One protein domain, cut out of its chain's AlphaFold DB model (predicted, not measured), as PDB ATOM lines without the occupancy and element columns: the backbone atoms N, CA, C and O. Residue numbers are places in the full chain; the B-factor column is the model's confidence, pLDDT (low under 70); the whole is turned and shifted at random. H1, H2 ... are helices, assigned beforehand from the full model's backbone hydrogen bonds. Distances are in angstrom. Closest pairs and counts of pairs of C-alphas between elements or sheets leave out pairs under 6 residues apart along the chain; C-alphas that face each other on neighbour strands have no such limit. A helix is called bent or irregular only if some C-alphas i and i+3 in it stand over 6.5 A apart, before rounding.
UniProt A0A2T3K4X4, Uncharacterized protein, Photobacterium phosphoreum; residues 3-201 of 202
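Overview. This is residues 3 to 201 of the 202 residues of an uncharacterized protein of Photobacterium phosphoreum (UniProt A0A2T3K4X4). Helix H6 runs through the core of an all-helix domain, with arm H4a of the bent helix H4 and helix H7 beside it in a three-membered up-and-down bundle, each running against the one before it in the chain. The long hairpin of H1 and H2 covers another side, H1 crossing H6 and H2 crossing arm H4b, while H4b and H5 form a shorter hairpin beyond the bundle. The printed part has 199 residues with eight named helices, H1 to H8 in chain order, and no named strand. It is compact, with a radius of gyration of the C-alphas of 18.0 A and spans of 48 by 40 by 34 A.

Arrangement. H4, residues 86 to 112, was assigned as one helix by its hydrogen bonds but is bent, with C-alphas 101 and 104 7.6 A apart; its arms H4a, residues 86 to 101, and H4b, residues 104 to 112, stand at a steep tilt of 58 degrees. H4a touches H6, residues 138 to 156, at a shallow tilt of 28 degrees, opposite ways; their closest C-alphas, Ala 95 and Ile 142, are 4.6 A apart. H6 forms a hairpin with H7, residues 169 to 188, at a shallow tilt of 26 degrees; their closest C-alphas, Lys 144 and Leu 179, are 6.4 A apart. H4a and H7 are near each other. H1, residues 6 to 30, touches H6 with residues 12 to 19 alone, at a steep tilt of 42 degrees; the closest C-alphas, His 12 and Phe 150, are 7.2 A apart. H1 and H2, residues 44 to 65, form a hairpin at a shallow tilt of 17 degrees, closest at the C-alphas of Thr 18 and Tyr 61, 5.4 A. H2 touches H4b with residues 56 to 63 alone, at a steep tilt of 62 degrees, closest at the C-alphas of Tyr 59 and Ile 106, 6.4 A. H4b forms a hairpin with H5, residues 121 to 133, closest at the C-alphas of Ile 109 and Gly 127, 4.3 A. H5 and H8, residues 191 to 199, only just touch, with 3 pairs of C-alphas within 8 A, the closest Lys 132 and Leu 195 at 7.4 A. H3, residues 78 to 81, touches no helix. Every O i to N i+4 pair is within hydrogen-bond range in H1, H2, H4a, H4b, H7 and H8, against 6 of 9 in H5 and 13 of 15 in H6; H3 is too short for one.

Along the chain. H1 begins at C-alpha 6, (1.340, -15.218, -2.487), and is 36.3 A long; H2 is 32.0 A, H7 28.6 A, H6 27.7 A and H4a 22.9 A. H8 ends at C-alpha 199, (-18.246, 18.411, 22.934).

Size, cuts and confidence. The C-alphas farthest apart, Lys 3 and Lys 200, are 53.0 A apart, and the printed part has no cut. The links H1 to H2, H2 to H3 and H6 to H7 are long. Residues 196 to 201, of which 196 to 199 belong to H8, stand free. Mean pLDDT of the printed part is 85.3; residues 30 to 43, 115 to 119, 162 to 166 and 198 to 201 are under 70.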
ATOM      1  N   LYS A   3       8.611 -11.631  -9.023       90.81
ATOM      2  CA  LYS A   3       7.255 -12.172  -8.852       90.81
ATOM      3  C   LYS A   3       6.729 -11.825  -7.455       90.81
ATOM      4  O   LYS A   3       7.439 -12.059  -6.478       90.81
ATOM      5  N   GLU A   4       5.510 -11.296  -7.354       91.38
ATOM      6  CA  GLU A   4       4.844 -11.050  -6.067       91.38
ATOM      7  C   GLU A   4       4.630 -12.376  -5.302       91.38
ATOM      8  O   GLU A   4       4.057 -13.319  -5.852       91.38
ATOM      9  N   PRO A   5       5.100 -12.494  -4.044       91.69
ATOM     10  CA  PRO A   5       4.805 -13.655  -3.208       91.69
ATOM     11  C   PRO A   5       3.310 -13.757  -2.881       91.69
ATOM     12  O   PRO A   5       2.663 -12.741  -2.638       91.69
ATOM     13  N   GLU A   6       2.772 -14.974  -2.755       91.12
ATOM     14  CA  GLU A   6       1.340 -15.218  -2.487       91.12
ATOM     15  C   GLU A   6       0.823 -14.438  -1.265       91.12
ATOM     16  O   GLU A   6      -0.221 -13.790  -1.310       91.12
ATOM     17  N   GLN A   7       1.590 -14.424  -0.171       90.94
ATOM     18  CA  GLN A   7       1.232 -13.670   1.035       90.94
ATOM     19  C   GLN A   7       1.111 -12.162   0.763       90.94
ATOM     20  O   GLN A   7       0.210 -11.499   1.283       90.94
ATOM     21  N   LEU A   8       1.999 -11.620  -0.075       91.81
ATOM     22  CA  LEU A   8       1.979 -10.217  -0.468       91.81
ATOM     23  C   LEU A   8       0.778  -9.920  -1.373       91.81
ATOM     24  O   LEU A   8       0.081  -8.939  -1.125       91.81
ATOM     25  N   ALA A   9       0.460 -10.814  -2.315       90.81
ATOM     26  CA  ALA A   9      -0.737 -10.725  -3.152       90.81
ATOM     27  C   ALA A   9      -2.031 -10.749  -2.313       90.81
ATOM     28  O   ALA A   9      -2.932  -9.931  -2.513       90.81
ATOM     29  N   MET A  10      -2.117 -11.614  -1.293       91.31
ATOM     30  CA  MET A  10      -3.260 -11.662  -0.365       91.31
ATOM     31  C   MET A  10      -3.402 -10.389   0.485       91.31
ATOM     32  O   MET A  10      -4.514  -9.975   0.831       91.31
ATOM     33  N   LEU A  11      -2.281  -9.788   0.894       93.25
ATOM     34  CA  LEU A  11      -2.268  -8.508   1.607       93.25
ATOM     35  C   LEU A  11      -2.692  -7.362   0.690       93.25
ATOM     36  O   LEU A  11      -3.558  -6.579   1.074       93.25
ATOM     37  N   HIS A  12      -2.145  -7.314  -0.522       90.88
ATOM     38  CA  HIS A  12      -2.522  -6.371  -1.568       90.88
ATOM     39  C   HIS A  12      -4.029  -6.448  -1.843       90.88
ATOM     40  O   HIS A  12      -4.716  -5.435  -1.738       90.88
ATOM     41  N   HIS A  13      -4.573  -7.638  -2.108       90.94
ATOM     42  CA  HIS A  13      -6.002  -7.808  -2.362       90.94
ATOM     43  C   HIS A  13      -6.861  -7.223  -1.232       90.94
ATOM     44  O   HIS A  13      -7.743  -6.401  -1.481       90.94
ATOM     45  N   ARG A  14      -6.576  -7.588   0.026       92.38
ATOM     46  CA  ARG A  14      -7.313  -7.051   1.182       92.38
ATOM     47  C   ARG A  14      -7.141  -5.545   1.328       92.38
ATOM     48  O   ARG A  14      -8.104  -4.871   1.670       92.38
ATOM     49  N   PHE A  15      -5.956  -5.015   1.039       93.75
ATOM     50  CA  PHE A  15      -5.709  -3.581   1.088       93.75
ATOM     51  C   PHE A  15      -6.534  -2.817   0.045       93.75
ATOM     52  O   PHE A  15      -7.129  -1.797   0.384       93.75
ATOM     53  N   CYS A  16      -6.671  -3.338  -1.177       91.12
ATOM     54  CA  CYS A  16      -7.572  -2.762  -2.180       91.12
ATOM     55  C   CYS A  16      -9.021  -2.717  -1.682       91.12
ATOM     56  O   CYS A  16      -9.677  -1.686  -1.806       91.12
ATOM     57  N   ARG A  17      -9.502  -3.784  -1.028       92.25
ATOM     58  CA  ARG A  17     -10.836  -3.781  -0.403       92.25
ATOM     59  C   ARG A  17     -10.952  -2.739   0.716       92.25
ATOM     60  O   ARG A  17     -11.988  -2.098   0.842       92.25
ATOM     61  N   THR A  18      -9.894  -2.536   1.501       94.50
ATOM     62  CA  THR A  18      -9.848  -1.477   2.523       94.50
ATOM     63  C   THR A  18      -9.955  -0.083   1.902       94.50
ATOM     64  O   THR A  18     -10.695   0.742   2.433       94.50
ATOM     65  N   LEU A  19      -9.281   0.173   0.771       92.00
ATOM     66  CA  LEU A  19      -9.385   1.443   0.038       92.00
ATOM     67  C   LEU A  19     -10.805   1.695  -0.486       92.00
ATOM     68  O   LEU A  19     -11.304   2.810  -0.386       92.00
ATOM     69  N   GLU A  20     -11.480   0.673  -1.016       91.19
ATOM     70  CA  GLU A  20     -12.872   0.813  -1.472       91.19
ATOM     71  C   GLU A  20     -13.802   1.265  -0.335       91.19
ATOM     72  O   GLU A  20     -14.642   2.145  -0.523       91.19
ATOM     73  N   ILE A  21     -13.633   0.691   0.861       92.94
ATOM     74  CA  ILE A  21     -14.438   1.049   2.034       92.94
ATOM     75  C   ILE A  21     -14.059   2.422   2.594       92.94
ATOM     76  O   ILE A  21     -14.955   3.158   3.002       92.94
ATOM     77  N   GLU A  22     -12.774   2.793   2.589       91.75
ATOM     78  CA  GLU A  22     -12.331   4.157   2.916       91.75
ATOM     79  C   GLU A  22     -13.037   5.176   2.009       91.75
ATOM     80  O   GLU A  22     -13.677   6.105   2.500       91.75
ATOM     81  N   VAL A  23     -12.979   4.971   0.688       88.44
ATOM     82  CA  VAL A  23     -13.616   5.861  -0.294       88.44
ATOM     83  C   VAL A  23     -15.123   5.939  -0.064       88.44
ATOM     84  O   VAL A  23     -15.674   7.039  -0.056       88.44
ATOM     85  N   ALA A  24     -15.792   4.805   0.163       88.19
ATOM     86  CA  ALA A  24     -17.225   4.780   0.450       88.19
ATOM     87  C   ALA A  24     -17.574   5.548   1.737       88.19
ATOM     88  O   ALA A  24     -18.524   6.329   1.748       88.19
ATOM     89  N   TYR A  25     -16.791   5.361   2.806       88.56
ATOM     90  CA  TYR A  25     -16.982   6.050   4.081       88.56
ATOM     91  C   TYR A  25     -16.822   7.568   3.942       88.56
ATOM     92  O   TYR A  25     -17.719   8.313   4.333       88.56
ATOM     93  N   HIS A  26     -15.726   8.029   3.338       82.38
ATOM     94  CA  HIS A  26     -15.467   9.461   3.168       82.38
ATOM     95  C   HIS A  26     -16.451  10.124   2.200       82.38
ATOM     96  O   HIS A  26     -16.961  11.201   2.498       82.38
ATOM     97  N   SER A  27     -16.805   9.454   1.098       81.88
ATOM     98  CA  SER A  27     -17.818   9.973   0.168       81.88
ATOM     99  C   SER A  27     -19.174  10.136   0.860       81.88
ATOM    100  O   SER A  27     -19.850  11.135   0.646       81.88
ATOM    101  N   PHE A  28     -19.549   9.198   1.738       83.00
ATOM    102  CA  PHE A  28     -20.787   9.291   2.514       83.00
ATOM    103  C   PHE A  28     -20.786  10.427   3.545       83.00
ATOM    104  O   PHE A  28     -21.836  10.997   3.827       83.00
ATOM    105  N   LEU A  29     -19.625  10.764   4.113       74.06
ATOM    106  CA  LEU A  29     -19.502  11.867   5.066       74.06
ATOM    107  C   LEU A  29     -19.539  13.250   4.405       74.06
ATOM    108  O   LEU A  29     -20.032  14.200   5.010       74.06
ATOM    109  N   GLU A  30     -18.976  13.373   3.204       66.94
ATOM    110  CA  GLU A  30     -18.699  14.665   2.564       66.94
ATOM    111  C   GLU A  30     -19.701  15.034   1.460       66.94
ATOM    112  O   GLU A  30     -19.749  16.191   1.040       66.94
ATOM    113  N   GLN A  31     -20.499  14.077   0.978       61.53
ATOM    114  CA  GLN A  31     -21.429  14.266  -0.137       61.53
ATOM    115  C   GLN A  31     -22.840  13.787   0.225       61.53
ATOM    116  O   GLN A  31     -23.020  12.870   1.023       61.53
ATOM    117  N   GLU A  32     -23.867  14.379  -0.393       56.34
ATOM    118  CA  GLU A  32     -25.210  13.792  -0.372       56.34
ATOM    119  C   GLU A  32     -25.192  12.485  -1.170       56.34
ATOM    120  O   GLU A  32     -25.074  12.487  -2.395       56.34
ATOM    121  N   VAL A  33     -25.293  11.350  -0.476       58.22
ATOM    122  CA  VAL A  33     -25.288  10.032  -1.119       58.22
ATOM    123  C   VAL A  33     -26.712   9.509  -1.266       58.22
ATOM    124  O   VAL A  33     -27.431   9.300  -0.286       58.22
ATOM    125  N   MET A  34     -27.099   9.259  -2.515       55.09
ATOM    126  CA  MET A  34     -28.293   8.494  -2.865       55.09
ATOM    127  C   MET A  34     -28.031   7.009  -2.579       55.09
ATOM    128  O   MET A  34     -27.157   6.393  -3.188       55.09
ATOM    129  N   VAL A  35     -28.775   6.425  -1.641       56.56
ATOM    130  CA  VAL A  35     -28.627   5.027  -1.205       56.56
ATOM    131  C   VAL A  35     -29.669   4.163  -1.933       56.56
ATOM    132  O   VAL A  35     -30.548   3.563  -1.325       56.56
ATOM    133  N   GLY A  36     -29.585   4.115  -3.266       53.09
ATOM    134  CA  GLY A  36     -30.546   3.410  -4.131       53.09
ATOM    135  C   GLY A  36     -31.678   4.298  -4.658       53.09
ATOM    136  O   GLY A  36     -31.776   5.465  -4.286       53.09
ATOM    137  N   GLU A  37     -32.514   3.743  -5.544       49.22
ATOM    138  CA  GLU A  37     -33.532   4.496  -6.310       49.22
ATOM    139  C   GLU A  37     -34.572   5.216  -5.425       49.22
ATOM    140  O   GLU A  37     -35.115   6.233  -5.849       49.22
ATOM    141  N   ASP A  38     -34.773   4.764  -4.179       48.84
ATOM    142  CA  ASP A  38     -35.824   5.259  -3.274       48.84
ATOM    143  C   ASP A  38     -35.320   5.897  -1.959       48.84
ATOM    144  O   ASP A  38     -36.134   6.310  -1.131       48.84
ATOM    145  N   TYR A  39     -34.004   5.993  -1.716       52.34
ATOM    146  CA  TYR A  39     -33.484   6.482  -0.427       52.34
ATOM    147  C   TYR A  39     -32.490   7.634  -0.599       52.34
ATOM    148  O   TYR A  39     -31.293   7.438  -0.809       52.34
ATOM    149  N   TYR A  40     -32.974   8.858  -0.404       55.91
ATOM    150  CA  TYR A  40     -32.111   9.984  -0.054       55.91
ATOM    151  C   TYR A  40     -31.888   9.971   1.458       55.91
ATOM    152  O   TYR A  40     -32.845   9.958   2.236       55.91
ATOM    153  N   CYS A  41     -30.631   9.980   1.902       57.53
ATOM    154  CA  CYS A  41     -30.307   9.995   3.327       57.53
ATOM    155  C   CYS A  41     -30.468  11.414   3.915       57.53
ATOM    156  O   CYS A  41     -29.502  12.049   4.323       57.53
ATOM    157  N   LEU A  42     -31.704  11.928   3.925       56.41
ATOM    158  CA  LEU A  42     -32.061  13.259   4.445       56.41
ATOM    159  C   LEU A  42     -32.349  13.247   5.957       56.41
ATOM    160  O   LEU A  42     -32.412  14.294   6.596       56.41
ATOM    161  N   HIS A  43     -32.556  12.063   6.542       67.75
ATOM    162  CA  HIS A  43     -32.911  11.905   7.948       67.75
ATOM    163  C   HIS A  43     -31.674  11.648   8.813       67.75
ATOM    164  O   HIS A  43     -31.013  10.616   8.680       67.75
ATOM    165  N   GLU A  44     -31.421  12.550   9.763       72.56
ATOM    166  CA  GLU A  44     -30.267  12.508  10.669       72.56
ATOM    167  C   GLU A  44     -30.031  11.140  11.347       72.56
ATOM    168  O   GLU A  44     -28.891  10.670  11.345       72.56
ATOM    169  N   PRO A  45     -31.060  10.425  11.855       78.81
ATOM    170  CA  PRO A  45     -30.841   9.116  12.472       78.81
ATOM    171  C   PRO A  45     -30.333   8.056  11.487       78.81
ATOM    172  O   PRO A  45     -29.475   7.248  11.839       78.81
ATOM    173  N   LEU A  46     -30.840   8.062  10.250       76.94
ATOM    174  CA  LEU A  46     -30.397   7.126   9.216       76.94
ATOM    175  C   LEU A  46     -28.960   7.448   8.790       76.94
ATOM    176  O   LEU A  46     -28.139   6.538   8.678       76.94
ATOM    177  N   ARG A  47     -28.624   8.738   8.655       76.81
ATOM    178  CA  ARG A  47     -27.257   9.194   8.367       76.81
ATOM    179  C   ARG A  47     -26.265   8.697   9.416       76.81
ATOM    180  O   ARG A  47     -25.217   8.155   9.063       76.81
ATOM    181  N   GLN A  48     -26.608   8.817  10.697       78.12
ATOM    182  CA  GLN A  48     -25.775   8.323  11.797       78.12
ATOM    183  C   GLN A  48     -25.614   6.798  11.763       78.12
ATOM    184  O   GLN A  48     -24.502   6.294  11.910       78.12
ATOM    185  N   GLN A  49     -26.697   6.052  11.517       81.50
ATOM    186  CA  GLN A  49     -26.642   4.589  11.415       81.50
ATOM    187  C   GLN A  49     -25.757   4.120  10.257       81.50
ATOM    188  O   GLN A  49     -24.907   3.250  10.452       81.50
ATOM    189  N   VAL A  50     -25.912   4.711   9.069       83.75
ATOM    190  CA  VAL A  50     -25.096   4.361   7.898       83.75
ATOM    191  C   VAL A  50     -23.631   4.728   8.135       83.75
ATOM    192  O   VAL A  50     -22.754   3.898   7.892       83.75
ATOM    193  N   THR A  51     -23.362   5.906   8.709       84.06
ATOM    194  CA  THR A  51     -22.002   6.329   9.087       84.06
ATOM    195  C   THR A  51     -21.354   5.332  10.045       84.06
ATOM    196  O   THR A  51     -20.218   4.914   9.822       84.06
ATOM    197  N   HIS A  52     -22.071   4.898  11.086       86.38
ATOM    198  CA  HIS A  52     -21.567   3.896  12.026       86.38
ATOM    199  C   HIS A  52     -21.292   2.553  11.347       86.38
ATOM    200  O   HIS A  52     -20.232   1.972  11.565       86.38
ATOM    201  N   THR A  53     -22.203   2.064  10.503       88.31
ATOM    202  CA  THR A  53     -22.011   0.800   9.778       88.31
ATOM    203  C   THR A  53     -20.789   0.853   8.862       88.31
ATOM    204  O   THR A  53     -19.978  -0.080   8.863       88.31
ATOM    205  N   LEU A  54     -20.613   1.945   8.111       90.44
ATOM    206  CA  LEU A  54     -19.445   2.137   7.251       90.44
ATOM    207  C   LEU A  54     -18.155   2.221   8.073       90.44
ATOM    208  O   LEU A  54     -17.182   1.554   7.731       90.44
ATOM    209  N   LEU A  55     -18.163   2.935   9.203       90.88
ATOM    210  CA  LEU A  55     -16.998   3.045  10.085       90.88
ATOM    211  C   LEU A  55     -16.601   1.698  10.709       90.88
ATOM    212  O   LEU A  55     -15.429   1.324  10.696       90.88
ATOM    213  N   ILE A  56     -17.569   0.921  11.204       91.50
ATOM    214  CA  ILE A  56     -17.345  -0.439  11.726       91.50
ATOM    215  C   ILE A  56     -16.767  -1.346  10.642       91.50
ATOM    216  O   ILE A  56     -15.861  -2.149  10.904       91.50
ATOM    217  N   THR A  57     -17.301  -1.235   9.427       92.81
ATOM    218  CA  THR A  57     -16.820  -1.996   8.274       92.81
ATOM    219  C   THR A  57     -15.380  -1.607   7.973       92.81
ATOM    220  O   THR A  57     -14.520  -2.483   7.900       92.81
ATOM    221  N   PHE A  58     -15.079  -0.310   7.922       94.06
ATOM    222  CA  PHE A  58     -13.732   0.203   7.696       94.06
ATOM    223  C   PHE A  58     -12.736  -0.310   8.744       94.06
ATOM    224  O   PHE A  58     -11.698  -0.878   8.400       94.06
ATOM    225  N   TYR A  59     -13.093  -0.226  10.027       94.31
ATOM    226  CA  TYR A  59     -12.287  -0.752  11.129       94.31
ATOM    227  C   TYR A  59     -12.069  -2.262  11.026       94.31
ATOM    228  O   TYR A  59     -10.982  -2.755  11.327       94.31
ATOM    229  N   SER A  60     -13.077  -3.007  10.572       92.88
ATOM    230  CA  SER A  60     -12.970  -4.454  10.370       92.88
ATOM    231  C   SER A  60     -12.005  -4.805   9.236       92.88
ATOM    232  O   SER A  60     -11.217  -5.742   9.381       92.88
ATOM    233  N   TYR A  61     -12.015  -4.041   8.140       94.50
ATOM    234  CA  TYR A  61     -11.063  -4.210   7.040       94.50
ATOM    235  C   TYR A  61      -9.634  -3.868   7.469       94.50
ATOM    236  O   TYR A  61      -8.733  -4.673   7.226       94.50
ATOM    237  N   ILE A  62      -9.430  -2.765   8.201       95.69
ATOM    238  CA  ILE A  62      -8.122  -2.439   8.795       95.69
ATOM    239  C   ILE A  62      -7.658  -3.569   9.715       95.69
ATOM    240  O   ILE A  62      -6.567  -4.094   9.521       95.69
ATOM    241  N   TYR A  63      -8.499  -4.015  10.655       94.62
ATOM    242  CA  TYR A  63      -8.171  -5.130  11.549       94.62
ATOM    243  C   TYR A  63      -7.736  -6.374  10.762       94.62
ATOM    244  O   TYR A  63      -6.766  -7.033  11.127       94.62
ATOM    245  N   SER A  64      -8.428  -6.693   9.662       93.19
ATOM    246  CA  SER A  64      -8.138  -7.880   8.851       93.19
ATOM    247  C   SER A  64      -6.740  -7.875   8.219       93.19
ATOM    248  O   SER A  64      -6.192  -8.950   7.976       93.19
ATOM    249  N   LEU A  65      -6.148  -6.698   7.985       95.62
ATOM    250  CA  LEU A  65      -4.781  -6.557   7.470       95.62
ATOM    251  C   LEU A  65      -3.730  -6.961   8.514       95.62
ATOM    252  O   LEU A  65      -2.650  -7.428   8.157       95.62
ATOM    253  N   PHE A  66      -4.066  -6.834   9.798       95.44
ATOM    254  CA  PHE A  66      -3.180  -7.121  10.926       95.44
ATOM    255  C   PHE A  66      -3.622  -8.341  11.755       95.44
ATOM    256  O   PHE A  66      -3.059  -8.588  12.824       95.44
ATOM    257  N   ASP A  67      -4.618  -9.115  11.302       88.19
ATOM    258  CA  ASP A  67      -5.110 -10.286  12.038       88.19
ATOM    259  C   ASP A  67      -4.008 -11.363  12.095       88.19
ATOM    260  O   ASP A  67      -3.600 -11.878  11.051       88.19
ATOM    261  N   PRO A  68      -3.514 -11.747  13.290       81.19
ATOM    262  CA  PRO A  68      -2.469 -12.761  13.422       81.19
ATOM    263  C   PRO A  68      -2.906 -14.162  12.973       81.19
ATOM    264  O   PRO A  68      -2.046 -15.029  12.837       81.19
ATOM    265  N   ARG A  69      -4.210 -14.400  12.777       85.06
ATOM    266  CA  ARG A  69      -4.758 -15.672  12.276       85.06
ATOM    267  C   ARG A  69      -4.715 -15.782  10.748       85.06
ATOM    268  O   ARG A  69      -4.964 -16.861  10.223       85.06
ATOM    269  N   GLY A  70      -4.441 -14.681  10.050       84.00
ATOM    270  CA  GLY A  70      -4.239 -14.639   8.604       84.00
ATOM    271  C   GLY A  70      -2.857 -14.093   8.248       84.00
ATOM    272  O   GLY A  70      -1.973 -13.983   9.098       84.00
ATOM    273  N   VAL A  71      -2.671 -13.715   6.982       88.12
ATOM    274  CA  VAL A  71      -1.451 -13.012   6.568       88.12
ATOM    275  C   VAL A  71      -1.480 -11.599   7.161       88.12
ATOM    276  O   VAL A  71      -2.455 -10.871   6.966       88.12
ATOM    277  N   ASN A  72      -0.433 -11.220   7.889       93.06
ATOM    278  CA  ASN A  72      -0.384 -10.013   8.711       93.06
ATOM    279  C   ASN A  72       0.648  -9.024   8.153       93.06
ATOM    280  O   ASN A  72       1.810  -9.391   7.986       93.06
ATOM    281  N   VAL A  73       0.240  -7.772   7.919       93.50
ATOM    282  CA  VAL A  73       1.124  -6.676   7.477       93.50
ATOM    283  C   VAL A  73       2.359  -6.527   8.376       93.50
ATOM    284  O   VAL A  73       3.472  -6.372   7.885       93.50
ATOM    285  N   GLY A  74       2.197  -6.633   9.696       91.50
ATOM    286  CA  GLY A  74       3.302  -6.539  10.656       91.50
ATOM    287  C   GLY A  74       4.258  -7.737  10.639       91.50
ATOM    288  O   GLY A  74       5.206  -7.773  11.416       91.50
ATOM    289  N   LYS A  75       4.000  -8.738   9.790       92.25
ATOM    290  CA  LYS A  75       4.821  -9.943   9.610       92.25
ATOM    291  C   LYS A  75       5.169 -10.187   8.139       92.25
ATOM    292  O   LYS A  75       5.355 -11.336   7.743       92.25
ATOM    293  N   VAL A  76       5.217  -9.133   7.322       90.31
ATOM    294  CA  VAL A  76       5.685  -9.248   5.933       90.31
ATOM    295  C   VAL A  76       7.097  -9.865   5.923       90.31
ATOM    296  O   VAL A  76       7.942  -9.425   6.708       90.31
ATOM    297  N   PRO A  77       7.366 -10.877   5.073       85.75
ATOM    298  CA  PRO A  77       8.667 -11.547   5.013       85.75
ATOM    299  C   PRO A  77       9.837 -10.580   4.776       85.75
ATOM    300  O   PRO A  77       9.715  -9.645   3.983       85.75
ATOM    301  N   SER A  78      10.989 -10.822   5.415       88.00
ATOM    302  CA  SER A  78      12.174  -9.955   5.287       88.00
ATOM    303  C   SER A  78      12.660  -9.842   3.843       88.00
ATOM    304  O   SER A  78      12.999  -8.751   3.406       88.00
ATOM    305  N   GLU A  79      12.572 -10.924   3.071       86.75
ATOM    306  CA  GLU A  79      12.855 -10.958   1.631       86.75
ATOM    307  C   GLU A  79      12.026  -9.950   0.817       86.75
ATOM    308  O   GLU A  79      12.495  -9.444  -0.199       86.75
ATOM    309  N   VAL A  80      10.813  -9.598   1.259       90.56
ATOM    310  CA  VAL A  80      10.042  -8.513   0.641       90.56
ATOM    311  C   VAL A  80      10.616  -7.171   1.078       90.56
ATOM    312  O   VAL A  80      10.905  -6.332   0.229       90.56
ATOM    313  N   ILE A  81      10.812  -6.981   2.386       92.25
ATOM    314  CA  ILE A  81      11.233  -5.711   2.999       92.25
ATOM    315  C   ILE A  81      12.631  -5.270   2.555       92.25
ATOM    316  O   ILE A  81      12.845  -4.087   2.295       92.25
ATOM    317  N   GLU A  82      13.577  -6.199   2.445       93.19
ATOM    318  CA  GLU A  82      14.970  -5.938   2.065       93.19
ATOM    319  C   GLU A  82      15.092  -5.339   0.661       93.19
ATOM    320  O   GLU A  82      15.979  -4.524   0.421       93.19
ATOM    321  N   ASN A  83      14.169  -5.685  -0.241       92.50
ATOM    322  CA  ASN A  83      14.149  -5.165  -1.603       92.50
ATOM    323  C   ASN A  83      13.458  -3.793  -1.730       92.50
ATOM    324  O   ASN A  83      13.496  -3.195  -2.804       92.50
ATOM    325  N   LEU A  84      12.811  -3.285  -0.673       91.88
ATOM    326  CA  LEU A  84      12.113  -1.998  -0.715       91.88
ATOM    327  C   LEU A  84      13.059  -0.817  -0.489       91.88
ATOM    328  O   LEU A  84      14.080  -0.916   0.192       91.88
ATOM    329  N   SER A  85      12.658   0.341  -1.011       92.81
ATOM    330  CA  SER A  85      13.256   1.628  -0.654       92.81
ATOM    331  C   SER A  85      13.064   1.934   0.840       92.81
ATOM    332  O   SER A  85      12.126   1.439   1.473       92.81
ATOM    333  N   GLU A  86      13.901   2.814   1.397       93.56
ATOM    334  CA  GLU A  86      13.732   3.297   2.778       93.56
ATOM    335  C   GLU A  86      12.353   3.928   2.999       93.56
ATOM    336  O   GLU A  86      11.718   3.684   4.019       93.56
ATOM    337  N   GLN A  87      11.826   4.630   1.992       92.75
ATOM    338  CA  GLN A  87      10.474   5.185   2.022       92.75
ATOM    339  C   GLN A  87       9.401   4.097   2.197       92.75
ATOM    340  O   GLN A  87       8.453   4.275   2.960       92.75
ATOM    341  N   GLY A  88       9.532   2.961   1.502       93.75
ATOM    342  CA  GLY A  88       8.616   1.830   1.653       93.75
ATOM    343  C   GLY A  88       8.696   1.192   3.042       93.75
ATOM    344  O   GLY A  88       7.662   0.894   3.642       93.75
ATOM    345  N   LYS A  89       9.915   1.028   3.573       95.56
ATOM    346  CA  LYS A  89      10.158   0.483   4.920       95.56
ATOM    347  C   LYS A  89       9.593   1.392   6.009       95.56
ATOM    348  O   LYS A  89       8.909   0.922   6.915       95.56
ATOM    349  N   GLU A  90       9.827   2.693   5.895       95.81
ATOM    350  CA  GLU A  90       9.323   3.690   6.833       95.81
ATOM    351  C   GLU A  90       7.795   3.759   6.822       95.81
ATOM    352  O   GLU A  90       7.168   3.767   7.880       95.81
ATOM    353  N   ALA A  91       7.177   3.735   5.637       96.56
ATOM    354  CA  ALA A  91       5.725   3.711   5.515       96.56
ATOM    355  C   ALA A  91       5.115   2.480   6.209       96.56
ATOM    356  O   ALA A  91       4.128   2.600   6.936       96.56
ATOM    357  N   LEU A  92       5.730   1.302   6.058       96.88
ATOM    358  CA  LEU A  92       5.310   0.108   6.792       96.88
ATOM    359  C   LEU A  92       5.453   0.288   8.309       96.88
ATOM    360  O   LEU A  92       4.556  -0.100   9.060       96.88
ATOM    361  N   ASN A  93       6.556   0.886   8.766       97.00
ATOM    362  CA  ASN A  93       6.773   1.143  10.185       97.00
ATOM    363  C   ASN A  93       5.707   2.086  10.767       97.00
ATOM    364  O   ASN A  93       5.085   1.750  11.770       97.00
ATOM    365  N   ILE A  94       5.407   3.198  10.085       97.75
ATOM    366  CA  ILE A  94       4.347   4.140  10.483       97.75
ATOM    367  C   ILE A  94       2.992   3.427  10.597       97.75
ATOM    368  O   ILE A  94       2.261   3.647  11.562       97.75
ATOM    369  N   ALA A  95       2.652   2.556   9.641       97.88
ATOM    370  CA  ALA A  95       1.404   1.796   9.692       97.88
ATOM    371  C   ALA A  95       1.343   0.861  10.913       97.88
ATOM    372  O   ALA A  95       0.306   0.779  11.574       97.88
ATOM    373  N   ASN A  96       2.445   0.170  11.223       97.38
ATOM    374  CA  ASN A  96       2.534  -0.732  12.373       97.38
ATOM    375  C   ASN A  96       2.462   0.018  13.711       97.38
ATOM    376  O   ASN A  96       1.749  -0.431  14.610       97.38
ATOM    377  N   GLU A  97       3.156   1.152  13.835       97.06
ATOM    378  CA  GLU A  97       3.103   2.030  15.012       97.06
ATOM    379  C   GLU A  97       1.676   2.539  15.240       97.06
ATOM    380  O   GLU A  97       1.096   2.320  16.301       97.06
ATOM    381  N   ALA A  98       1.057   3.123  14.208       96.56
ATOM    382  CA  ALA A  98      -0.306   3.636  14.294       96.56
ATOM    383  C   ALA A  98      -1.325   2.533  14.631       96.56
ATOM    384  O   ALA A  98      -2.250   2.755  15.413       96.56
ATOM    385  N   TRP A  99      -1.149   1.327  14.077       97.19
ATOM    386  CA  TRP A  99      -1.978   0.177  14.429       97.19
ATOM    387  C   TRP A  99      -1.806  -0.238  15.892       97.19
ATOM    388  O   TRP A  99      -2.796  -0.556  16.553       97.19
ATOM    389  N   ALA A 100      -0.578  -0.241  16.415       96.25
ATOM    390  CA  ALA A 100      -0.301  -0.653  17.787       96.25
ATOM    391  C   ALA A 100      -1.085   0.175  18.818       96.25
ATOM    392  O   ALA A 100      -1.593  -0.411  19.779       96.25
ATOM    393  N   GLU A 101      -1.247   1.474  18.559       95.12
ATOM    394  CA  GLU A 101      -2.007   2.409  19.398       95.12
ATOM    395  C   GLU A 101      -3.514   2.104  19.409       95.12
ATOM    396  O   GLU A 101      -4.160   2.135  20.456       95.12
ATOM    397  N   ILE A 102      -4.095   1.750  18.257       95.38
ATOM    398  CA  ILE A 102      -5.560   1.643  18.111       95.38
ATOM    399  C   ILE A 102      -6.094   0.205  18.036       95.38
ATOM    400  O   ILE A 102      -7.312  -0.004  18.018       95.38
ATOM    401  N   LYS A 103      -5.223  -0.814  18.009       95.50
ATOM    402  CA  LYS A 103      -5.635  -2.223  17.842       95.50
ATOM    403  C   LYS A 103      -6.647  -2.667  18.893       95.50
ATOM    404  O   LYS A 103      -7.609  -3.369  18.579       95.50
ATOM    405  N   THR A 104      -6.438  -2.268  20.146       94.94
ATOM    406  CA  THR A 104      -7.258  -2.692  21.284       94.94
ATOM    407  C   THR A 104      -8.676  -2.127  21.188       94.94
ATOM    408  O   THR A 104      -9.615  -2.930  21.183       94.94
ATOM    409  N   PRO A 105      -8.884  -0.801  21.063       94.69
ATOM    410  CA  PRO A 105     -10.234  -0.264  20.927       94.69
ATOM    411  C   PRO A 105     -10.944  -0.732  19.650       94.69
ATOM    412  O   PRO A 105     -12.119  -1.097  19.721       94.69
ATOM    413  N   ILE A 106     -10.242  -0.872  18.516       94.06
ATOM    414  CA  ILE A 106     -10.835  -1.453  17.296       94.06
ATOM    415  C   ILE A 106     -11.303  -2.899  17.526       94.06
ATOM    416  O   ILE A 106     -12.401  -3.277  17.103       94.06
ATOM    417  N   SER A 107     -10.516  -3.711  18.237       91.44
ATOM    418  CA  SER A 107     -10.890  -5.093  18.578       91.44
ATOM    419  C   SER A 107     -12.170  -5.151  19.414       91.44
ATOM    420  O   SER A 107     -13.034  -5.999  19.163       91.44
ATOM    421  N   LYS A 108     -12.301  -4.243  20.395       90.88
ATOM    422  CA  LYS A 108     -13.495  -4.124  21.244       90.88
ATOM    423  C   LYS A 108     -14.715  -3.736  20.412       90.88
ATOM    424  O   LYS A 108     -15.738  -4.404  20.523       90.88
ATOM    425  N   ILE A 109     -14.603  -2.727  19.543       90.75
ATOM    426  CA  ILE A 109     -15.689  -2.295  18.645       90.75
ATOM    427  C   ILE A 109     -16.168  -3.472  17.793       90.75
ATOM    428  O   ILE A 109     -17.344  -3.836  17.836       90.75
ATOM    429  N   ARG A 110     -15.250  -4.140  17.085       87.75
ATOM    430  CA  ARG A 110     -15.582  -5.265  16.200       87.75
ATOM    431  C   ARG A 110     -16.280  -6.412  16.939       87.75
ATOM    432  O   ARG A 110     -17.231  -6.983  16.412       87.75
ATOM    433  N   SER A 111     -15.806  -6.745  18.140       85.38
ATOM    434  CA  SER A 111     -16.323  -7.875  18.929       85.38
ATOM    435  C   SER A 111     -17.626  -7.568  19.666       85.38
ATOM    436  O   SER A 111     -18.314  -8.489  20.088       85.38
ATOM    437  N   ASN A 112     -17.962  -6.291  19.861       85.69
ATOM    438  CA  ASN A 112     -19.116  -5.899  20.667       85.69
ATOM    439  C   ASN A 112     -20.265  -5.310  19.854       85.69
ATOM    440  O   ASN A 112     -21.423  -5.550  20.191       85.69
ATOM    441  N   ILE A 113     -19.959  -4.543  18.810       83.25
ATOM    442  CA  ILE A 113     -20.953  -3.848  17.978       83.25
ATOM    443  C   ILE A 113     -20.734  -4.063  16.477       83.25
ATOM    444  O   ILE A 113     -21.531  -3.588  15.679       83.25
ATOM    445  N   GLY A 114     -19.680  -4.785  16.085       74.06
ATOM    446  CA  GLY A 114     -19.455  -5.195  14.701       74.06
ATOM    447  C   GLY A 114     -20.236  -6.445  14.294       74.06
ATOM    448  O   GLY A 114     -21.181  -6.861  14.957       74.06
ATOM    449  N   PHE A 115     -19.798  -7.096  13.214       67.69
ATOM    450  CA  PHE A 115     -20.434  -8.304  12.660       67.69
ATOM    451  C   PHE A 115     -20.556  -9.473  13.653       67.69
ATOM    452  O   PHE A 115     -21.384 -10.362  13.473       67.69
ATOM    453  N   HIS A 116     -19.748  -9.467  14.714       65.69
ATOM    454  CA  HIS A 116     -19.802 -10.436  15.805       65.69
ATOM    455  C   HIS A 116     -20.403  -9.810  17.070       65.69
ATOM    456  O   HIS A 116     -19.867 -10.009  18.153       65.69
ATOM    457  N   HIS A 117     -21.472  -9.020  16.917       62.81
ATOM    458  CA  HIS A 117     -22.122  -8.249  17.980       62.81
ATOM    459  C   HIS A 117     -22.283  -9.019  19.300       62.81
ATOM    460  O   HIS A 117     -22.555 -10.224  19.329       62.81
ATOM    461  N   SER A 118     -22.153  -8.297  20.412       68.38
ATOM    462  CA  SER A 118     -22.403  -8.854  21.733       68.38
ATOM    463  C   SER A 118     -23.887  -9.166  21.896       68.38
ATOM    464  O   SER A 118     -24.744  -8.328  21.628       68.38
ATOM    465  N   SER A 119     -24.197 -10.343  22.439       68.69
ATOM    466  CA  SER A 119     -25.569 -10.718  22.800       68.69
ATOM    467  C   SER A 119     -26.128  -9.910  23.976       68.69
ATOM    468  O   SER A 119     -27.329  -9.953  24.244       68.69
ATOM    469  N   LYS A 120     -25.276  -9.173  24.705       78.56
ATOM    470  CA  LYS A 120     -25.655  -8.388  25.885       78.56
ATOM    471  C   LYS A 120     -25.571  -6.893  25.595       78.56
ATOM    472  O   LYS A 120     -24.566  -6.402  25.088       78.56
ATOM    473  N   LYS A 121     -26.575  -6.141  26.065       74.00
ATOM    474  CA  LYS A 121     -26.607  -4.666  25.996       74.00
ATOM    475  C   LYS A 121     -25.369  -4.017  26.627       74.00
ATOM    476  O   LYS A 121     -24.875  -3.023  26.110       74.00
ATOM    477  N   SER A 122     -24.844  -4.594  27.711       79.44
ATOM    478  CA  SER A 122     -23.600  -4.123  28.326       79.44
ATOM    479  C   SER A 122     -22.421  -4.214  27.361       79.44
ATOM    480  O   SER A 122     -21.661  -3.260  27.272       79.44
ATOM    481  N   GLY A 123     -22.289  -5.298  26.591       78.81
ATOM    482  CA  GLY A 123     -21.239  -5.422  25.581       78.81
ATOM    483  C   GLY A 123     -21.354  -4.345  24.507       78.81
ATOM    484  O   GLY A 123     -20.364  -3.685  24.214       78.81
ATOM    485  N   ALA A 124     -22.567  -4.080  24.009       81.62
ATOM    486  CA  ALA A 124     -22.791  -3.013  23.033       81.62
ATOM    487  C   ALA A 124     -22.344  -1.631  23.549       81.62
ATOM    488  O   ALA A 124     -21.658  -0.910  22.830       81.62
ATOM    489  N   ILE A 125     -22.655  -1.291  24.808       84.75
ATOM    490  CA  ILE A 125     -22.202  -0.041  25.449       84.75
ATOM    491  C   ILE A 125     -20.671   0.046  25.449       84.75
ATOM    492  O   ILE A 125     -20.129   1.040  24.981       84.75
ATOM    493  N   HIS A 126     -19.975  -1.019  25.864       85.62
ATOM    494  CA  HIS A 126     -18.506  -1.047  25.845       85.62
ATOM    495  C   HIS A 126     -17.939  -0.894  24.425       85.62
ATOM    496  O   HIS A 126     -16.895  -0.278  24.245       85.62
ATOM    497  N   GLY A 127     -18.616  -1.449  23.415       84.75
ATOM    498  CA  GLY A 127     -18.237  -1.268  22.015       84.75
ATOM    499  C   GLY A 127     -18.312   0.194  21.578       84.75
ATOM    500  O   GLY A 127     -17.334   0.710  21.046       84.75
ATOM    501  N   TYR A 128     -19.433   0.871  21.841       87.06
ATOM    502  CA  TYR A 128     -19.580   2.296  21.520       87.06
ATOM    503  C   TYR A 128     -18.619   3.171  22.326       87.06
ATOM    504  O   TYR A 128     -18.053   4.127  21.794       87.06
ATOM    505  N   ASP A 129     -18.383   2.826  23.591       88.69
ATOM    506  CA  ASP A 129     -17.464   3.566  24.440       88.69
ATOM    507  C   ASP A 129     -16.020   3.517  23.937       88.69
ATOM    508  O   ASP A 129     -15.270   4.454  24.178       88.69
ATOM    509  N   SER A 130     -15.625   2.490  23.186       91.94
ATOM    510  CA  SER A 130     -14.270   2.409  22.642       91.94
ATOM    511  C   SER A 130     -14.006   3.316  21.437       91.94
ATOM    512  O   SER A 130     -12.846   3.478  21.070       91.94
ATOM    513  N   TYR A 131     -15.013   3.971  20.842       89.56
ATOM    514  CA  TYR A 131     -14.758   4.967  19.786       89.56
ATOM    515  C   TYR A 131     -13.934   6.155  20.284       89.56
ATOM    516  O   TYR A 131     -13.056   6.639  19.579       89.56
ATOM    517  N   LYS A 132     -14.175   6.589  21.523       89.31
ATOM    518  CA  LYS A 132     -13.473   7.709  22.175       89.31
ATOM    519  C   LYS A 132     -12.062   7.343  22.648       89.31
ATOM    520  O   LYS A 132     -11.380   8.196  23.193       89.31
ATOM    521  N   GLU A 133     -11.614   6.107  22.416       92.19
ATOM    522  CA  GLU A 133     -10.221   5.667  22.587       92.19
ATOM    523  C   GLU A 133      -9.423   5.749  21.261       92.19
ATOM    524  O   GLU A 133      -8.240   5.425  21.241       92.19
ATOM    525  N   ILE A 134     -10.049   6.145  20.141       92.62
ATOM    526  CA  ILE A 134      -9.422   6.173  18.810       92.62
ATOM    527  C   ILE A 134      -9.332   7.616  18.322       92.62
ATOM    528  O   ILE A 134     -10.346   8.298  18.181       92.62
ATOM    529  N   HIS A 135      -8.122   8.072  17.997       91.50
ATOM    530  CA  HIS A 135      -7.949   9.357  17.329       91.50
ATOM    531  C   HIS A 135      -8.554   9.288  15.907       91.50
ATOM    532  O   HIS A 135      -8.195   8.386  15.146       91.50
ATOM    533  N   PRO A 136      -9.443  10.224  15.500       87.38
ATOM    534  CA  PRO A 136     -10.199  10.118  14.241       87.38
ATOM    535  C   PRO A 136      -9.336   9.959  12.983       87.38
ATOM    536  O   PRO A 136      -9.743   9.333  12.012       87.38
ATOM    537  N   LEU A 137      -8.123  10.512  13.011       91.06
ATOM    538  CA  LEU A 137      -7.167  10.448  11.904       91.06
ATOM    539  C   LEU A 137      -6.278   9.190  11.888       91.06
ATOM    540  O   LEU A 137      -5.557   8.981  10.913       91.06
ATOM    541  N   SER A 138      -6.297   8.343  12.923       94.56
ATOM    542  CA  SER A 138      -5.377   7.196  13.017       94.56
ATOM    543  C   SER A 138      -5.606   6.157  11.923       94.56
ATOM    544  O   SER A 138      -4.650   5.608  11.379       94.56
ATOM    545  N   THR A 139      -6.861   5.885  11.564       94.56
ATOM    546  CA  THR A 139      -7.175   4.932  10.490       94.56
ATOM    547  C   THR A 139      -6.750   5.455   9.124       94.56
ATOM    548  O   THR A 139      -6.181   4.699   8.338       94.56
ATOM    549  N   LEU A 140      -6.924   6.755   8.877       92.81
ATOM    550  CA  LEU A 140      -6.424   7.417   7.673       92.81
ATOM    551  C   LEU A 140      -4.890   7.377   7.600       92.81
ATOM    552  O   LEU A 140      -4.333   7.146   6.527       92.81
ATOM    553  N   LEU A 141      -4.199   7.547   8.736       96.50
ATOM    554  CA  LEU A 141      -2.740   7.425   8.811       96.50
ATOM    555  C   LEU A 141      -2.281   6.027   8.389       96.50
ATOM    556  O   LEU A 141      -1.403   5.913   7.535       96.50
ATOM    557  N   ILE A 142      -2.918   4.975   8.918       97.69
ATOM    558  CA  ILE A 142      -2.629   3.585   8.538       97.69
ATOM    559  C   ILE A 142      -2.847   3.384   7.037       97.69
ATOM    560  O   ILE A 142      -1.971   2.853   6.357       97.69
ATOM    561  N   VAL A 143      -3.987   3.817   6.492       96.00
ATOM    562  CA  VAL A 143      -4.309   3.581   5.077       96.00
ATOM    563  C   VAL A 143      -3.373   4.341   4.140       96.00
ATOM    564  O   VAL A 143      -2.861   3.743   3.192       96.00
ATOM    565  N   LYS A 144      -3.062   5.617   4.414       95.06
ATOM    566  CA  LYS A 144      -2.083   6.385   3.622       95.06
ATOM    567  C   LYS A 144      -0.682   5.774   3.697       95.06
ATOM    568  O   LYS A 144      -0.006   5.690   2.670       95.06
ATOM    569  N   ALA A 145      -0.268   5.307   4.874       97.31
ATOM    570  CA  ALA A 145       1.015   4.638   5.064       97.31
ATOM    571  C   ALA A 145       1.086   3.340   4.246       97.31
ATOM    572  O   ALA A 145       2.013   3.142   3.461       97.31
ATOM    573  N   LEU A 146       0.054   2.494   4.325       96.50
ATOM    574  CA  LEU A 146      -0.019   1.266   3.535       96.50
ATOM    575  C   LEU A 146      -0.118   1.541   2.035       96.50
ATOM    576  O   LEU A 146       0.502   0.831   1.246       96.50
ATOM    577  N   ARG A 147      -0.810   2.607   1.623       94.00
ATOM    578  CA  ARG A 147      -0.850   3.035   0.219       94.00
ATOM    579  C   ARG A 147       0.551   3.331  -0.292       94.00
ATOM    580  O   ARG A 147       0.909   2.878  -1.376       94.00
ATOM    581  N   LEU A 148       1.354   4.057   0.485       94.31
ATOM    582  CA  LEU A 148       2.733   4.350   0.114       94.31
ATOM    583  C   LEU A 148       3.615   3.092   0.123       94.31
ATOM    584  O   LEU A 148       4.401   2.898  -0.805       94.31
ATOM    585  N   PHE A 149       3.449   2.215   1.116       95.25
ATOM    586  CA  PHE A 149       4.129   0.920   1.175       95.25
ATOM    587  C   PHE A 149       3.858   0.078  -0.080       95.25
ATOM    588  O   PHE A 149       4.802  -0.298  -0.774       95.25
ATOM    589  N   PHE A 150       2.590  -0.152  -0.438       92.69
ATOM    590  CA  PHE A 150       2.241  -0.957  -1.611       92.69
ATOM    591  C   PHE A 150       2.706  -0.312  -2.918       92.69
ATOM    592  O   PHE A 150       3.184  -1.011  -3.804       92.69
ATOM    593  N   ARG A 151       2.679   1.022  -3.032       91.50
ATOM    594  CA  ARG A 151       3.260   1.719  -4.191       91.50
ATOM    595  C   ARG A 151       4.763   1.467  -4.340       91.50
ATOM    596  O   ARG A 151       5.228   1.328  -5.466       91.50
ATOM    597  N   ASN A 152       5.506   1.367  -3.238       91.56
ATOM    598  CA  ASN A 152       6.926   1.001  -3.262       91.56
ATOM    599  C   ASN A 152       7.130  -0.489  -3.566       91.56
ATOM    600  O   ASN A 152       7.980  -0.831  -4.385       91.56
ATOM    601  N   VAL A 153       6.307  -1.374  -2.993       91.94
ATOM    602  CA  VAL A 153       6.277  -2.805  -3.352       91.94
ATOM    603  C   VAL A 153       6.113  -2.977  -4.860       91.94
ATOM    604  O   VAL A 153       6.807  -3.778  -5.476       91.94
ATOM    605  N   TYR A 154       5.250  -2.179  -5.477       88.69
ATOM    606  CA  TYR A 154       4.929  -2.254  -6.897       88.69
ATOM    607  C   TYR A 154       6.040  -1.814  -7.846       88.69
ATOM    608  O   TYR A 154       5.977  -2.148  -9.028       88.69
ATOM    609  N   GLN A 155       7.048  -1.100  -7.346       88.75
ATOM    610  CA  GLN A 155       8.254  -0.778  -8.112       88.75
ATOM    611  C   GLN A 155       9.205  -1.980  -8.206       88.75
ATOM    612  O   GLN A 155      10.025  -2.057  -9.119       88.75
ATOM    613  N   VAL A 156       9.083  -2.929  -7.274       91.44
ATOM    614  CA  VAL A 156       9.969  -4.088  -7.137       91.44
ATOM    615  C   VAL A 156       9.291  -5.356  -7.644       91.44
ATOM    616  O   VAL A 156       9.876  -6.092  -8.440       91.44
ATOM    617  N   PHE A 157       8.055  -5.594  -7.212       91.19
ATOM    618  CA  PHE A 157       7.274  -6.795  -7.476       91.19
ATOM    619  C   PHE A 157       6.198  -6.535  -8.532       91.19
ATOM    620  O   PHE A 157       5.559  -5.482  -8.540       91.19
ATOM    621  N   GLU A 158       5.971  -7.503  -9.410       89.06
ATOM    622  CA  GLU A 158       4.886  -7.505 -10.389       89.06
ATOM    623  C   GLU A 158       3.619  -8.091  -9.747       89.06
ATOM    624  O   GLU A 158       3.691  -9.180  -9.182       89.06
ATOM    625  N   PRO A 159       2.483  -7.375  -9.782       83.75
ATOM    626  CA  PRO A 159       1.272  -7.750  -9.062       83.75
ATOM    627  C   PRO A 159       0.575  -8.912  -9.765       83.75
ATOM    628  O   PRO A 159       0.545  -8.964 -10.994       83.75
ATOM    629  N   GLU A 160      -0.104  -9.770  -9.012       81.75
ATOM    630  CA  GLU A 160      -0.968 -10.776  -9.649       81.75
ATOM    631  C   GLU A 160      -2.303 -10.184 -10.142       81.75
ATOM    632  O   GLU A 160      -2.900 -10.685 -11.094       81.75
ATOM    633  N   ALA A 161      -2.770  -9.090  -9.529       71.62
ATOM    634  CA  ALA A 161      -4.017  -8.415  -9.889       71.62
ATOM    635  C   ALA A 161      -3.790  -7.167 -10.775       71.62
ATOM    636  O   ALA A 161      -2.768  -6.488 -10.622       71.62
ATOM    637  N   PRO A 162      -4.754  -6.800 -11.651       66.69
ATOM    638  CA  PRO A 162      -4.688  -5.568 -12.436       66.69
ATOM    639  C   PRO A 162      -4.516  -4.348 -11.528       66.69
ATOM    640  O   PRO A 162      -5.299  -4.136 -10.601       66.69
ATOM    641  N   ARG A 163      -3.494  -3.531 -11.797       64.12
ATOM    642  CA  ARG A 163      -3.264  -2.283 -11.063       64.12
ATOM    643  C   ARG A 163      -3.980  -1.120 -11.739       64.12
ATOM    644  O   ARG A 163      -4.096  -1.058 -12.962       64.12
ATOM    645  N   SER A 164      -4.361  -0.140 -10.924       60.31
ATOM    646  CA  SER A 164      -4.451   1.239 -11.412       60.31
ATOM    647  C   SER A 164      -3.088   1.676 -11.977       60.31
ATOM    648  O   SER A 164      -2.070   1.101 -11.584       60.31
ATOM    649  N   PRO A 165      -3.029   2.670 -12.878       63.25
ATOM    650  CA  PRO A 165      -1.765   3.154 -13.427       63.25
ATOM    651  C   PRO A 165      -0.712   3.371 -12.333       63.25
ATOM    652  O   PRO A 165      -1.034   3.855 -11.242       63.25
ATOM    653  N   ALA A 166       0.530   2.963 -12.607       67.69
ATOM    654  CA  ALA A 166       1.618   3.138 -11.655       67.69
ATOM    655  C   ALA A 166       1.766   4.635 -11.333       67.69
ATOM    656  O   ALA A 166       1.800   5.441 -12.266       67.69
ATOM    657  N   PRO A 167       1.833   5.014 -10.046       71.19
ATOM    658  CA  PRO A 167       1.947   6.414  -9.682       71.19
ATOM    659  C   PRO A 167       3.300   6.975 -10.119       71.19
ATOM    660  O   PRO A 167       4.308   6.261 -10.146       71.19
ATOM    661  N   THR A 168       3.332   8.266 -10.422       77.06
ATOM    662  CA  THR A 168       4.566   8.995 -10.709       77.06
ATOM    663  C   THR A 168       5.409   9.165  -9.439       77.06
ATOM    664  O   THR A 168       4.930   9.014  -8.310       77.06
ATOM    665  N   ALA A 169       6.694   9.493  -9.609       77.50
ATOM    666  CA  ALA A 169       7.571   9.818  -8.483       77.50
ATOM    667  C   ALA A 169       7.015  10.996  -7.656       77.50
ATOM    668  O   ALA A 169       6.970  10.917  -6.427       77.50
ATOM    669  N   ASP A 170       6.493  12.022  -8.333       83.69
ATOM    670  CA  ASP A 170       5.886  13.202  -7.709       83.69
ATOM    671  C   ASP A 170       4.665  12.834  -6.851       83.69
ATOM    672  O   ASP A 170       4.490  13.356  -5.748       83.69
ATOM    673  N   GLU A 171       3.837  11.885  -7.303       85.44
ATOM    674  CA  GLU A 171       2.683  11.401  -6.537       85.44
ATOM    675  C   GLU A 171       3.088  10.648  -5.262       85.44
ATOM    676  O   GLU A 171       2.353  10.674  -4.269       85.44
ATOM    677  N   ASN A 172       4.232   9.961  -5.268       87.31
ATOM    678  CA  ASN A 172       4.762   9.290  -4.080       87.31
ATOM    679  C   ASN A 172       5.377  10.283  -3.093       87.31
ATOM    680  O   ASN A 172       5.178  10.142  -1.886       87.31
ATOM    681  N   GLU A 173       6.090  11.294  -3.589       88.31
ATOM    682  CA  GLU A 173       6.639  12.356  -2.747       88.31
ATOM    683  C   GLU A 173       5.521  13.182  -2.101       88.31
ATOM    684  O   GLU A 173       5.569  13.487  -0.905       88.31
ATOM    685  N   HIS A 174       4.472  13.500  -2.864       89.62
ATOM    686  CA  HIS A 174       3.297  14.182  -2.338       89.62
ATOM    687  C   HIS A 174       2.623  13.365  -1.230       89.62
ATOM    688  O   HIS A 174       2.393  13.888  -0.139       89.62
ATOM    689  N   LEU A 175       2.382  12.071  -1.468       91.12
ATOM    690  CA  LEU A 175       1.773  11.184  -0.476       91.12
ATOM    691  C   LEU A 175       2.621  11.070   0.801       91.12
ATOM    692  O   LEU A 175       2.068  11.063   1.896       91.12
ATOM    693  N   LEU A 176       3.951  11.027   0.681       92.62
ATOM    694  CA  LEU A 176       4.848  11.030   1.838       92.62
ATOM    695  C   LEU A 176       4.738  12.332   2.644       92.62
ATOM    696  O   LEU A 176       4.634  12.298   3.869       92.62
ATOM    697  N   LYS A 177       4.699  13.489   1.969       93.44
ATOM    698  CA  LYS A 177       4.496  14.789   2.632       93.44
ATOM    699  C   LYS A 177       3.155  14.845   3.360       93.44
ATOM    700  O   LYS A 177       3.097  15.339   4.484       93.44
ATOM    701  N   GLU A 178       2.083  14.354   2.742       92.75
ATOM    702  CA  GLU A 178       0.777  14.243   3.398       92.75
ATOM    703  C   GLU A 178       0.820  13.311   4.608       92.75
ATOM    704  O   GLU A 178       0.259  13.644   5.651       92.75
ATOM    705  N   LEU A 179       1.508  12.173   4.488       94.31
ATOM    706  CA  LEU A 179       1.644  11.198   5.562       94.31
ATOM    707  C   LEU A 179       2.315  11.811   6.795       94.31
ATOM    708  O   LEU A 179       1.790  11.685   7.900       94.31
ATOM    709  N   TYR A 180       3.423  12.534   6.615       94.94
ATOM    710  CA  TYR A 180       4.093  13.211   7.726       94.94
ATOM    711  C   TYR A 180       3.269  14.343   8.323       94.94
ATOM    712  O   TYR A 180       3.242  14.494   9.541       94.94
ATOM    713  N   LYS A 181       2.572  15.127   7.491       94.50
ATOM    714  CA  LYS A 181       1.643  16.151   7.992       94.50
ATOM    715  C   LYS A 181       0.553  15.526   8.855       94.50
ATOM    716  O   LYS A 181       0.225  16.075   9.900       94.50
ATOM    717  N   LEU A 182       0.016  14.382   8.434       93.38
ATOM    718  CA  LEU A 182      -1.021  13.668   9.167       93.38
ATOM    719  C   LEU A 182      -0.495  13.088  10.482       93.38
ATOM    720  O   LEU A 182      -1.135  13.269  11.512       93.38
ATOM    721  N   LYS A 183       0.682  12.448  10.452       95.25
ATOM    722  CA  LYS A 183       1.357  11.939  11.654       95.25
ATOM    723  C   LYS A 183       1.577  13.067  12.661       95.25
ATOM    724  O   LYS A 183       1.120  12.969  13.792       95.25
ATOM    725  N   LYS A 184       2.160  14.178  12.204       94.25
ATOM    726  CA  LYS A 184       2.384  15.362  13.031       94.25
ATOM    727  C   LYS A 184       1.080  15.952  13.574       94.25
ATOM    728  O   LYS A 184       1.025  16.336  14.728       94.25
ATOM    729  N   CYS A 185       0.015  15.996  12.773       90.62
ATOM    730  CA  CYS A 185      -1.293  16.465  13.234       90.62
ATOM    731  C   CYS A 185      -1.822  15.627  14.409       90.62
ATOM    732  O   CYS A 185      -2.344  16.192  15.363       90.62
ATOM    733  N   ILE A 186      -1.654  14.301  14.360       91.38
ATOM    734  CA  ILE A 186      -2.037  13.391  15.451       91.38
ATOM    735  C   ILE A 186      -1.152  13.603  16.689       91.38
ATOM    736  O   ILE A 186      -1.644  13.550  17.810       91.38
ATOM    737  N   GLU A 187       0.143  13.852  16.500       90.81
ATOM    738  CA  GLU A 187       1.083  14.128  17.597       90.81
ATOM    739  C   GLU A 187       0.811  15.485  18.270       90.81
ATOM    740  O   GLU A 187       0.877  15.593  19.493       90.81
ATOM    741  N   ASP A 188       0.466  16.504  17.478       90.25
ATOM    742  CA  ASP A 188       0.204  17.872  17.937       90.25
ATOM    743  C   ASP A 188      -1.200  18.033  18.558       90.25
ATOM    744  O   ASP A 188      -1.429  18.976  19.316       90.25
ATOM    745  N   ASN A 189      -2.152  17.144  18.244       86.94
ATOM    746  CA  ASN A 189      -3.529  17.200  18.746       86.94
ATOM    747  C   ASN A 189      -3.855  15.933  19.530       86.94
ATOM    748  O   ASN A 189      -4.168  14.889  18.957       86.94
ATOM    749  N   SER A 190      -3.834  16.027  20.860       83.69
ATOM    750  CA  SER A 190      -4.195  14.877  21.681       83.69
ATOM    751  C   SER A 190      -5.650  14.462  21.426       83.69
ATOM    752  O   SER A 190      -6.529  15.285  21.149       83.69
ATOM    753  N   LEU A 191      -5.932  13.165  21.572       83.81
ATOM    754  CA  LEU A 191      -7.298  12.640  21.514       83.81
ATOM    755  C   LEU A 191      -8.230  13.382  22.487       83.81
ATOM    756  O   LEU A 191      -9.383  13.654  22.162       83.81
ATOM    757  N   GLU A 192      -7.721  13.756  23.660       80.75
ATOM    758  CA  GLU A 192      -8.476  14.516  24.654       80.75
ATOM    759  C   GLU A 192      -8.879  15.907  24.138       80.75
ATOM    760  O   GLU A 192     -10.020  16.330  24.334       80.75
ATOM    761  N   ASP A 193      -7.980  16.601  23.437       82.38
ATOM    762  CA  ASP A 193      -8.253  17.927  22.876       82.38
ATOM    763  C   ASP A 193      -9.305  17.867  21.769       82.38
ATOM    764  O   ASP A 193     -10.222  18.693  21.730       82.38
ATOM    765  N   ILE A 194      -9.248  16.839  20.921       80.12
ATOM    766  CA  ILE A 194     -10.257  16.611  19.880       80.12
ATOM    767  C   ILE A 194     -11.621  16.309  20.499       80.12
ATOM    768  O   ILE A 194     -12.626  16.900  20.096       80.12
ATOM    769  N   LEU A 195     -11.677  15.440  21.509       80.19
ATOM    770  CA  LEU A 195     -12.933  15.124  22.191       80.19
ATOM    771  C   LEU A 195     -13.543  16.366  22.858       80.19
ATOM    772  O   LEU A 195     -14.756  16.568  22.776       80.19
ATOM    773  N   LYS A 196     -12.718  17.240  23.454       80.06
ATOM    774  CA  LYS A 196     -13.165  18.531  24.008       80.06
ATOM    775  C   LYS A 196     -13.721  19.465  22.934       80.06
ATOM    776  O   LYS A 196     -14.689  20.175  23.200       80.06
ATOM    777  N   LEU A 197     -13.134  19.486  21.736       72.31
ATOM    778  CA  LEU A 197     -13.652  20.271  20.610       72.31
ATOM    779  C   LEU A 197     -15.009  19.738  20.137       72.31
ATOM    780  O   LEU A 197     -15.938  20.523  19.975       72.31
ATOM    781  N   MET A 198     -15.161  18.417  20.005       67.75
ATOM    782  CA  MET A 198     -16.424  17.791  19.588       67.75
ATOM    783  C   MET A 198     -17.564  18.014  20.594       67.75
ATOM    784  O   MET A 198     -18.719  18.140  20.198       67.75
ATOM    785  N   GLN A 199     -17.257  18.108  21.891       64.12
ATOM    786  CA  GLN A 199     -18.246  18.411  22.934       64.12
ATOM    787  C   GLN A 199     -18.752  19.858  22.908       64.12
ATOM    788  O   GLN A 199     -19.843  20.109  23.401       64.12
ATOM    789  N   LYS A 200     -17.987  20.807  22.352       52.09
ATOM    790  CA  LYS A 200     -18.392  22.223  22.246       52.09
ATOM    791  C   LYS A 200     -19.295  22.518  21.045       52.09
ATOM    792  O   LYS A 200     -19.808  23.628  20.943       52.09
ATOM    793  N   VAL A 201     -19.421  21.566  20.120       50.22
ATOM    794  CA  VAL A 201     -20.199  21.694  18.873       50.22
ATOM    795  C   VAL A 201     -21.595  21.053  19.003       50.22
ATOM    796  O   VAL A 201     -22.435  21.255  18.130       50.22
TER     797      VAL A 201